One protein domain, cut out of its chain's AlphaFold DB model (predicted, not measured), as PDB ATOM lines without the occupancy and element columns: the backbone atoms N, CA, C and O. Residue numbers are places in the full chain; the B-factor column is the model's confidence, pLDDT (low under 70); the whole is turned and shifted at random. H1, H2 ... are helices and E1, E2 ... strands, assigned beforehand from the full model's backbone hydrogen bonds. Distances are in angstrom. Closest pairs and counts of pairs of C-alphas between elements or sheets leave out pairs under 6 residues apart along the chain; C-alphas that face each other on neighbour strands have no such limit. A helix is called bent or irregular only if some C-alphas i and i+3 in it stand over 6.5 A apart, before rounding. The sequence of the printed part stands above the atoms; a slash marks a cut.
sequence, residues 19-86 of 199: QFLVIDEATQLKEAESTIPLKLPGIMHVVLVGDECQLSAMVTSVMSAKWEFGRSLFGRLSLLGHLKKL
ATOM      1  N   GLN A  19     -27.356   8.937  21.654       92.31
ATOM      2  CA  GLN A  19     -26.737   8.302  22.830       92.31
ATOM      3  C   GLN A  19     -25.646   9.159  23.485       92.31
ATOM      4  O   GLN A  19     -25.378   9.027  24.680       92.31
ATOM      5  N   PHE A  20     -25.032  10.053  22.709       93.25
ATOM      6  CA  PHE A  20     -23.926  10.909  23.127       93.25
ATOM      7  C   PHE A  20     -24.298  12.379  22.949       93.25
ATOM      8  O   PHE A  20     -24.786  12.777  21.892       93.25
ATOM      9  N   LEU A  21     -24.015  13.189  23.965       93.12
ATOM     10  CA  LEU A  21     -24.163  14.640  23.933       93.12
ATOM     11  C   LEU A  21     -22.820  15.301  24.232       93.12
ATOM     12  O   LEU A  21     -22.218  15.050  25.273       93.12
ATOM     13  N   VAL A  22     -22.385  16.194  23.350       95.19
ATOM     14  CA  VAL A  22     -21.240  17.074  23.598       95.19
ATOM     15  C   VAL A  22     -21.756  18.500  23.719       95.19
ATOM     16  O   VAL A  22     -22.461  18.981  22.832       95.19
ATOM     17  N   ILE A  23     -21.422  19.167  24.820       94.75
ATOM     18  CA  ILE A  23     -21.723  20.582  25.035       94.75
ATOM     19  C   ILE A  23     -20.397  21.333  25.055       94.75
ATOM     20  O   ILE A  23     -19.639  21.213  26.015       94.75
ATOM     21  N   ASP A  24     -20.131  22.079  23.988       94.94
ATOM     22  CA  ASP A  24     -18.986  22.984  23.895       94.94
ATOM     23  C   ASP A  24     -19.307  24.342  24.542       94.94
ATOM     24  O   ASP A  24     -20.477  24.734  24.618       94.94
ATOM     25  N   GLU A  25     -18.280  25.041  25.024       94.56
ATOM     26  CA  GLU A  25     -18.398  26.292  25.794       94.56
ATOM     27  C   GLU A  25     -19.361  26.182  26.995       94.56
ATOM     28  O   GLU A  25     -20.109  27.106  27.335       94.56
ATOM     29  N   ALA A  26     -19.357  25.027  27.667       95.25
ATOM     30  CA  ALA A  26     -20.296  24.691  28.734       95.25
ATOM     31  C   ALA A  26     -20.222  25.642  29.941       95.25
ATOM     32  O   ALA A  26     -21.209  25.793  30.661       95.25
ATOM     33  N   THR A  27     -19.085  26.310  30.159       94.25
ATOM     34  CA  THR A  27     -18.911  27.311  31.223       94.25
ATOM     35  C   THR A  27     -19.650  28.622  30.945       94.25
ATOM     36  O   THR A  27     -20.011  29.328  31.889       94.25
ATOM     37  N   GLN A  28     -19.980  28.905  29.680       94.19
ATOM     38  CA  GLN A  28     -20.745  30.085  29.260       94.19
ATOM     39  C   GLN A  28     -22.269  29.884  29.332       94.19
ATOM     40  O   GLN A  28     -23.038  30.824  29.101       94.19
ATOM     41  N   LEU A  29     -22.724  28.666  29.633       93.81
ATOM     42  CA  LEU A  29     -24.138  28.330  29.778       93.81
ATOM     43  C   LEU A  29     -24.569  28.416  31.232       93.81
ATOM     44  O   LEU A  29     -23.861  27.971  32.132       93.81
ATOM     45  N   LYS A  30     -25.792  28.887  31.466       94.50
ATOM     46  CA  LYS A  30     -26.434  28.681  32.765       94.50
ATOM     47  C   LYS A  30     -26.768  27.207  32.904       94.50
ATOM     48  O   LYS A  30     -27.099  26.532  31.924       94.50
ATOM     49  N   GLU A  31     -26.762  26.708  34.128       94.50
ATOM     50  CA  GLU A  31     -27.123  25.320  34.397       94.50
ATOM     51  C   GLU A  31     -28.483  24.942  33.783       94.50
ATOM     52  O   GLU A  31     -28.584  23.940  33.076       94.50
ATOM     53  N   ALA A  32     -29.493  25.805  33.941       92.19
ATOM     54  CA  ALA A  32     -30.820  25.605  33.360       92.19
ATOM     55  C   ALA A  32     -30.788  25.444  31.827       92.19
ATOM     56  O   ALA A  32     -31.508  24.610  31.282       92.19
ATOM     57  N   GLU A  33     -29.925  26.182  31.125       93.81
ATOM     58  CA  GLU A  33     -29.777  26.091  29.665       93.81
ATOM     59  C   GLU A  33     -29.141  24.756  29.253       93.81
ATOM     60  O   GLU A  33     -29.527  24.178  28.238       93.81
ATOM     61  N   SER A  34     -28.227  24.226  30.071       93.44
ATOM     62  CA  SER A  34     -27.606  22.913  29.849       93.44
ATOM     63  C   SER A  34     -28.603  21.762  30.031       93.44
ATOM     64  O   SER A  34     -28.454  20.719  29.402       93.44
ATOM     65  N   THR A  35     -29.655  21.944  30.844       91.75
ATOM     66  CA  THR A  35     -30.676  20.899  31.055       91.75
ATOM     67  C   THR A  35     -31.561  20.632  29.839       91.75
ATOM     68  O   THR A  35     -32.155  19.562  29.757       91.75
ATOM     69  N   ILE A  36     -31.650  21.569  28.891       91.69
ATOM     70  CA  ILE A  36     -32.498  21.432  27.697       91.69
ATOM     71  C   ILE A  36     -32.045  20.239  26.835       91.69
ATOM     72  O   ILE A  36     -32.845  19.321  26.659       91.69
ATOM     73  N   PRO A  37     -30.783  20.171  26.359       90.62
ATOM     74  CA  PRO A  37     -30.318  19.019  25.587       90.62
ATOM     75  C   PRO A  37     -30.184  17.739  26.426       90.62
ATOM     76  O   PRO A  37     -30.293  16.646  25.883       90.62
ATOM     77  N   LEU A  38     -30.002  17.841  27.749       91.25
ATOM     78  CA  LEU A  38     -29.933  16.671  28.640       91.25
ATOM     79  C   LEU A  38     -31.261  15.911  28.760       91.25
ATOM     80  O   LEU A  38     -31.265  14.757  29.174       91.25
ATOM     81  N   LYS A  39     -32.383  16.549  28.414       89.56
ATOM     82  CA  LYS A  39     -33.707  15.916  28.397       89.56
ATOM     83  C   LYS A  39     -34.010  15.182  27.091       89.56
ATOM     84  O   LYS A  39     -35.094  14.614  26.971       89.56
ATOM     85  N   LEU A  40     -33.107  15.209  26.109       88.31
ATOM     86  CA  LEU A  40     -33.298  14.464  24.868       88.31
ATOM     87  C   LEU A  40     -33.339  12.952  25.163       88.31
ATOM     88  O   LEU A  40     -32.531  12.458  25.953       88.31
ATOM     89  N   PRO A  41     -34.278  12.208  24.555       86.44
ATOM     90  CA  PRO A  41     -34.429  10.785  24.828       86.44
ATOM     91  C   PRO A  41     -33.209   9.995  24.338       86.44
ATOM     92  O   PRO A  41     -32.724  10.206  23.228       86.44
ATOM     93  N   GLY A  42     -32.756   9.052  25.169       89.19
ATOM     94  CA  GLY A  42     -31.688   8.103  24.843       89.19
ATOM     95  C   GLY A  42     -30.265   8.539  25.188       89.19
ATOM     96  O   GLY A  42     -29.356   7.729  25.020       89.19
ATOM     97  N   ILE A  43     -30.054   9.758  25.706       92.06
ATOM     98  CA  ILE A  43     -28.720  10.220  26.113       92.06
ATOM     99  C   ILE A  43     -28.181   9.333  27.243       92.06
ATOM    100  O   ILE A  43     -28.760   9.268  28.327       92.06
ATOM    101  N   MET A  44     -27.044   8.684  26.997       93.81
ATOM    102  CA  MET A  44     -26.328   7.846  27.968       93.81
ATOM    103  C   MET A  44     -25.000   8.470  28.400       93.81
ATOM    104  O   MET A  44     -24.550   8.267  29.527       93.81
ATOM    105  N   HIS A  45     -24.372   9.242  27.513       94.75
ATOM    106  CA  HIS A  45     -23.050   9.814  27.733       94.75
ATOM    107  C   HIS A  45     -23.048  11.309  27.432       94.75
ATOM    108  O   HIS A  45     -23.554  11.750  26.400       94.75
ATOM    109  N   VAL A  46     -22.442  12.088  28.328       95.00
ATOM    110  CA  VAL A  46     -22.345  13.544  28.202       95.00
ATOM    111  C   VAL A  46     -20.893  13.967  28.364       95.00
ATOM    112  O   VAL A  46     -20.246  13.605  29.344       95.00
ATOM    113  N   VAL A  47     -20.401  14.767  27.423       96.00
ATOM    114  CA  VAL A  47     -19.097  15.427  27.495       96.00
ATOM    115  C   VAL A  47     -19.334  16.928  27.572       96.00
ATOM    116  O   VAL A  47     -19.915  17.522  26.665       96.00
ATOM    117  N   LEU A  48     -18.894  17.542  28.668       96.62
ATOM    118  CA  LEU A  48     -18.912  18.990  28.836       96.62
ATOM    119  C   LEU A  48     -17.507  19.519  28.561       96.62
ATOM    120  O   LEU A  48     -16.560  19.141  29.248       96.62
ATOM    121  N   VAL A  49     -17.384  20.385  27.563       96.88
ATOM    122  CA  VAL A  49     -16.136  21.060  27.211       96.88
ATOM    123  C   VAL A  49     -16.302  22.531  27.553       96.88
ATOM    124  O   VAL A  49     -17.311  23.145  27.217       96.88
ATOM    125  N   GLY A  50     -15.347  23.091  28.281       95.25
ATOM    126  CA  GLY A  50     -15.392  24.481  28.703       95.25
ATOM    127  C   GLY A  50     -14.200  24.831  29.576       95.25
ATOM    128  O   GLY A  50     -13.408  23.965  29.950       95.25
ATOM    129  N   ASP A  51     -14.101  26.115  29.888       95.06
ATOM    130  CA  ASP A  51     -12.980  26.693  30.614       95.06
ATOM    131  C   ASP A  51     -13.494  27.663  31.683       95.06
ATOM    132  O   ASP A  51     -14.220  28.613  31.381       95.06
ATOM    133  N   GLU A  52     -13.182  27.378  32.948       90.94
ATOM    134  CA  GLU A  52     -13.624  28.169  34.105       90.94
ATOM    135  C   GLU A  52     -12.829  29.472  34.251       90.94
ATOM    136  O   GLU A  52     -13.297  30.394  34.913       90.94
ATOM    137  N   CYS A  53     -11.658  29.562  33.615       91.50
ATOM    138  CA  CYS A  53     -10.834  30.768  33.586       91.50
ATOM    139  C   CYS A  53     -11.307  31.776  32.523       91.50
ATOM    140  O   CYS A  53     -10.812  32.902  32.476       91.50
ATOM    141  N   GLN A  54     -12.254  31.386  31.664       91.31
ATOM    142  CA  GLN A  54     -12.835  32.240  30.627       91.31
ATOM    143  C   GLN A  54     -14.170  32.863  31.072       91.31
ATOM    144  O   GLN A  54     -14.547  32.860  32.244       91.31
ATOM    145  N   LEU A  55     -14.884  33.480  30.126       88.44
ATOM    146  CA  LEU A  55     -16.150  34.154  30.393       88.44
ATOM    147  C   LEU A  55     -17.183  33.186  30.989       88.44
ATOM    148  O   LEU A  55     -17.425  32.103  30.466       88.44
ATOM    149  N   SER A  56     -17.845  33.620  32.058       89.12
ATOM    150  CA  SER A  56     -18.994  32.915  32.635       89.12
ATOM    151  C   SER A  56     -20.303  33.307  31.944       89.12
ATOM    152  O   SER A  56     -20.374  34.284  31.190       89.12
ATOM    153  N   ALA A  57     -21.380  32.572  32.232       90.31
ATOM    154  CA  ALA A  57     -22.692  32.868  31.674       90.31
ATOM    155  C   ALA A  57     -23.184  34.280  32.043       90.31
ATOM    156  O   ALA A  57     -23.210  34.687  33.206       90.31
ATOM    157  N   MET A  58     -23.648  35.026  31.039       88.50
ATOM    158  CA  MET A  58     -24.157  36.382  31.244       88.50
ATOM    159  C   MET A  58     -25.493  36.369  32.005       88.50
ATOM    160  O   MET A  58     -26.477  35.769  31.553       88.50
ATOM    161  N   VAL A  59     -25.547  37.114  33.112       89.44
ATOM    162  CA  VAL A  59     -26.764  37.380  33.889       89.44
ATOM    163  C   VAL A  59     -26.950  38.885  34.025       89.44
ATOM    164  O   VAL A  59     -26.127  39.572  34.617       89.44
ATOM    165  N   THR A  60     -28.035  39.407  33.457       90.12
ATOM    166  CA  THR A  60     -28.340  40.847  33.466       90.12
ATOM    167  C   THR A  60     -28.987  41.307  34.771       90.12
ATOM    168  O   THR A  60     -28.805  42.445  35.191       90.12
ATOM    169  N   SER A  61     -29.752  40.429  35.421       93.69
ATOM    170  CA  SER A  61     -30.412  40.713  36.695       93.69
ATOM    171  C   SER A  61     -29.421  40.599  37.850       93.69
ATOM    172  O   SER A  61     -28.922  39.512  38.143       93.69
ATOM    173  N   VAL A  62     -29.198  41.706  38.558       92.06
ATOM    174  CA  VAL A  62     -28.342  41.752  39.757       92.06
ATOM    175  C   VAL A  62     -28.841  40.787  40.833       92.06
ATOM    176  O   VAL A  62     -28.050  40.083  41.456       92.06
ATOM    177  N   MET A  63     -30.162  40.703  41.019       95.06
ATOM    178  CA  MET A  63     -30.769  39.757  41.958       95.06
ATOM    179  C   MET A  63     -30.448  38.314  41.567       95.06
ATOM    180  O   MET A  63     -30.014  37.538  42.408       95.06
ATOM    181  N   SER A  64     -30.603  37.952  40.293       92.62
ATOM    182  CA  SER A  64     -30.313  36.591  39.828       92.62
ATOM    183  C   SER A  64     -28.822  36.258  39.917       92.62
ATOM    184  O   SER A  64     -28.474  35.133  40.263       92.62
ATOM    185  N   ALA A  65     -27.942  37.228  39.653       91.44
ATOM    186  CA  ALA A  65     -26.500  37.064  39.815       91.44
ATOM    187  C   ALA A  65     -26.123  36.807  41.284       91.44
ATOM    188  O   ALA A  65     -25.337  35.905  41.557       91.44
ATOM    189  N   LYS A  66     -26.751  37.527  42.230       94.12
ATOM    190  CA  LYS A  66     -26.573  37.311  43.677       94.12
ATOM    191  C   LYS A  66     -26.913  35.879  44.107       94.12
ATOM    192  O   LYS A  66     -26.299  35.366  45.032       94.12
ATOM    193  N   TRP A  67     -27.873  35.245  43.440       94.19
ATOM    194  CA  TRP A  67     -28.281  33.860  43.698       94.19
ATOM    195  C   TRP A  67     -27.576  32.839  42.792       94.19
ATOM    196  O   TRP A  67     -28.093  31.745  42.588       94.19
ATOM    197  N   GLU A  68     -26.425  33.198  42.216       92.69
ATOM    198  CA  GLU A  68     -25.607  32.330  41.359       92.69
ATOM    199  C   GLU A  68     -26.355  31.724  40.160       92.69
ATOM    200  O   GLU A  68     -25.976  30.677  39.639       92.69
ATOM    201  N   PHE A  69     -27.392  32.393  39.645       93.88
ATOM    202  CA  PHE A  69     -28.127  31.905  38.469       93.88
ATOM    203  C   PHE A  69     -27.232  31.753  37.222       93.88
ATOM    204  O   PHE A  69     -27.563  31.024  36.289       93.88
ATOM    205  N   GLY A  70     -26.099  32.457  37.201       92.50
ATOM    206  CA  GLY A  70     -25.084  32.372  36.150       92.50
ATOM    207  C   GLY A  70     -24.169  31.157  36.260       92.50
ATOM    208  O   GLY A  70     -23.371  30.932  35.355       92.50
ATOM    209  N   ARG A  71     -24.257  30.370  37.338       94.88
ATOM    210  CA  ARG A  71     -23.424  29.185  37.507       94.88
ATOM    211  C   ARG A  71     -23.753  28.162  36.424       94.88
ATOM    212  O   ARG A  71     -24.917  27.835  36.174       94.88
ATOM    213  N   SER A  72     -22.709  27.660  35.780       96.00
ATOM    214  CA  SER A  72     -22.820  26.616  34.770       96.00
ATOM    215  C   SER A  72     -22.927  25.233  35.405       96.00
ATOM    216  O   SER A  72     -22.469  25.002  36.528       96.00
ATOM    217  N   LEU A  73     -23.490  24.281  34.656       96.00
ATOM    218  CA  LEU A  73     -23.468  22.873  35.057       96.00
ATOM    219  C   LEU A  73     -22.024  22.372  35.208       96.00
ATOM    220  O   LEU A  73     -21.724  21.659  36.162       96.00
ATOM    221  N   PHE A  74     -21.135  22.793  34.300       95.94
ATOM    222  CA  PHE A  74     -19.703  22.506  34.366       95.94
ATOM    223  C   PHE A  74     -19.113  22.962  35.706       95.94
ATOM    224  O   PHE A  74     -18.543  22.149  36.434       95.94
ATOM    225  N   GLY A  75     -19.320  24.233  36.069       94.31
ATOM    226  CA  GLY A  75     -18.809  24.802  37.316       94.31
ATOM    227  C   GLY A  75     -19.377  24.105  38.552       94.31
ATOM    228  O   GLY A  75     -18.643  23.808  39.491       94.31
ATOM    229  N   ARG A  76     -20.668  23.741  38.548       95.69
ATOM    230  CA  ARG A  76     -21.250  22.975  39.661       95.69
ATOM    231  C   ARG A  76     -20.624  21.584  39.806       95.69
ATOM    232  O   ARG A  76     -20.352  21.169  40.927       95.69
ATOM    233  N   LEU A  77     -20.409  20.853  38.713       95.88
ATOM    234  CA  LEU A  77     -19.785  19.524  38.766       95.88
ATOM    235  C   LEU A  77     -18.320  19.607  39.222       95.88
ATOM    236  O   LEU A  77     -17.893  18.783  40.028       95.88
ATOM    237  N   SER A  78     -17.590  20.632  38.774       93.62
ATOM    238  CA  SER A  78     -16.232  20.958  39.236       93.62
ATOM    239  C   SER A  78     -16.197  21.153  40.760       93.62
ATOM    240  O   SER A  78     -15.412  20.503  41.447       93.62
ATOM    241  N   LEU A  79     -17.128  21.943  41.319       94.06
ATOM    242  CA  LEU A  79     -17.266  22.157  42.770       94.06
ATOM    243  C   LEU A  79     -17.617  20.884  43.552       94.06
ATOM    244  O   LEU A  79     -17.185  20.718  44.688       94.06
ATOM    245  N   LEU A  80     -18.395  19.983  42.950       96.62
ATOM    246  CA  LEU A  80     -18.738  18.686  43.540       96.62
ATOM    247  C   LEU A  80     -17.587  17.663  43.462       96.62
ATOM    248  O   LEU A  80     -17.754  16.529  43.903       96.62
ATOM    249  N   GLY A  81     -16.429  18.045  42.914       94.94
ATOM    250  CA  GLY A  81     -15.245  17.191  42.840       94.94
ATOM    251  C   GLY A  81     -15.255  16.208  41.671       94.94
ATOM    252  O   GLY A  81     -14.490  15.243  41.683       94.94
ATOM    253  N   HIS A  82     -16.094  16.425  40.650       95.19
ATOM    254  CA  HIS A  82     -16.002  15.627  39.429       95.19
ATOM    255  C   HIS A  82     -14.651  15.856  38.745       95.19
ATOM    256  O   HIS A  82     -14.186  16.988  38.599       95.19
ATOM    257  N   LEU A  83     -14.030  14.763  38.298       92.25
ATOM    258  CA  LEU A  83     -12.753  14.815  37.596       92.25
ATOM    259  C   LEU A  83     -12.886  15.629  36.304       92.25
ATOM    260  O   LEU A  83     -13.737  15.344  35.462       92.25
ATOM    261  N   LYS A  84     -11.988  16.601  36.135       92.94
ATOM    262  CA  LYS A  84     -11.832  17.384  34.908       92.94
ATOM    263  C   LYS A  84     -10.458  17.145  34.303       92.94
ATOM    264  O   LYS A  84      -9.472  16.969  35.018       92.94
ATOM    265  N   LYS A  85     -10.390  17.144  32.973       95.38
ATOM    266  CA  LYS A  85      -9.143  16.983  32.227       95.38
ATOM    267  C   LYS A  85      -8.772  18.308  31.575       95.38
ATOM    268  O   LYS A  85      -9.454  18.745  30.656       95.38
ATOM    269  N   LEU A  86      -7.676  18.913  32.027       95.62
ATOM    270  CA  LEU A  86      -7.071  20.048  31.337       95.62
ATOM    271  C   LEU A  86      -6.346  19.552  30.078       95.62
ATOM    272  O   LEU A  86      -5.565  18.596  30.139       95.62
TER     273      LEU A  86
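AT A GLANCE: This is residues 19 to 86 of the 199 residues of the protein "Putative P-loop containing nucleoside triphosphate hydrolase" of Helianthus annuus (UniProt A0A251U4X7). A short two-strand parallel ribbon, E1 beside E2, makes one end of the domain, with H1 folded back beside it on the way from E1 to E2, while the small helix H2 is at the far end of the longest axis. H3 lies between these ends, near the middle, and the long unnamed stretch of residues 49 to 61 leads from E2 out to H2. The printed part has 68 residues with three named helices and two named strands, in the order E1, H1, E2, H2, H3; under half of the residues, 28, are in these elements, and the class is mixed, helices and strands. The whole is compact, with a radius of gyration of the C-alphas of 12.4 A, and spans 38 by 27 by 19 A.

HOW THE PARTS SIT: The sheet is E1, residues 20 to 23, and E2, residues 45 to 48, which are parallel neighbours at 12 degrees. N 21 and O 45 are 2.9 A apart and N 47 and O 21 are 2.8 A apart, both within hydrogen-bond range. H1, residues 31 to 38, completes a strand-helix-strand unit, two parallel neighbour strands with a helix between them along the chain; its crossover is right-handed. The closest C-alphas of E1 and H1 are those of Leu 21 and Leu 38, 7.7 A apart. H3, residues 73 to 79, and H1 only just touch, with 3 pairs of C-alphas within 8 A, the closest being those of Glu 31 and Leu 73 at 4.4 A. Their lines stand at a steep tilt of 62 degrees, opposite ways. The closest C-alphas of E2 and H3 are those of Leu 48 and Phe 74, 6.6 A apart. H2, residues 62 to 66, is apart from E1, H1 and H3. In H2 and H3 every O i to N i+4 pair is within hydrogen-bond range; in H1 1 of 4 is, beside 4 of 5 O i to N i+3 pairs.

IN THESE COORDINATES: E1 begins at C-alpha 20, (-23.926, 10.909, 23.127), and E1 and E2 each measure 10.1 A from first to last C-alpha. H1 measures 10.8 A and is neither bent nor irregular, but only just: C-alphas 34 and 37 are 6.4 A apart. H2 begins at C-alpha 62, (-28.342, 41.752, 39.757), and measures 6.2 A. H3 measures 9.9 A and ends at C-alpha 79, (-17.266, 22.157, 42.770).

THE WHOLE: The two C-alphas farthest apart are those of Gln 19 and Val 62, at 37.5 A. The printed part has no cut, and the link from E2 to H2, 13 residues, is long. The mean pLDDT of the printed part is 93.2, and no printed residue is under 70.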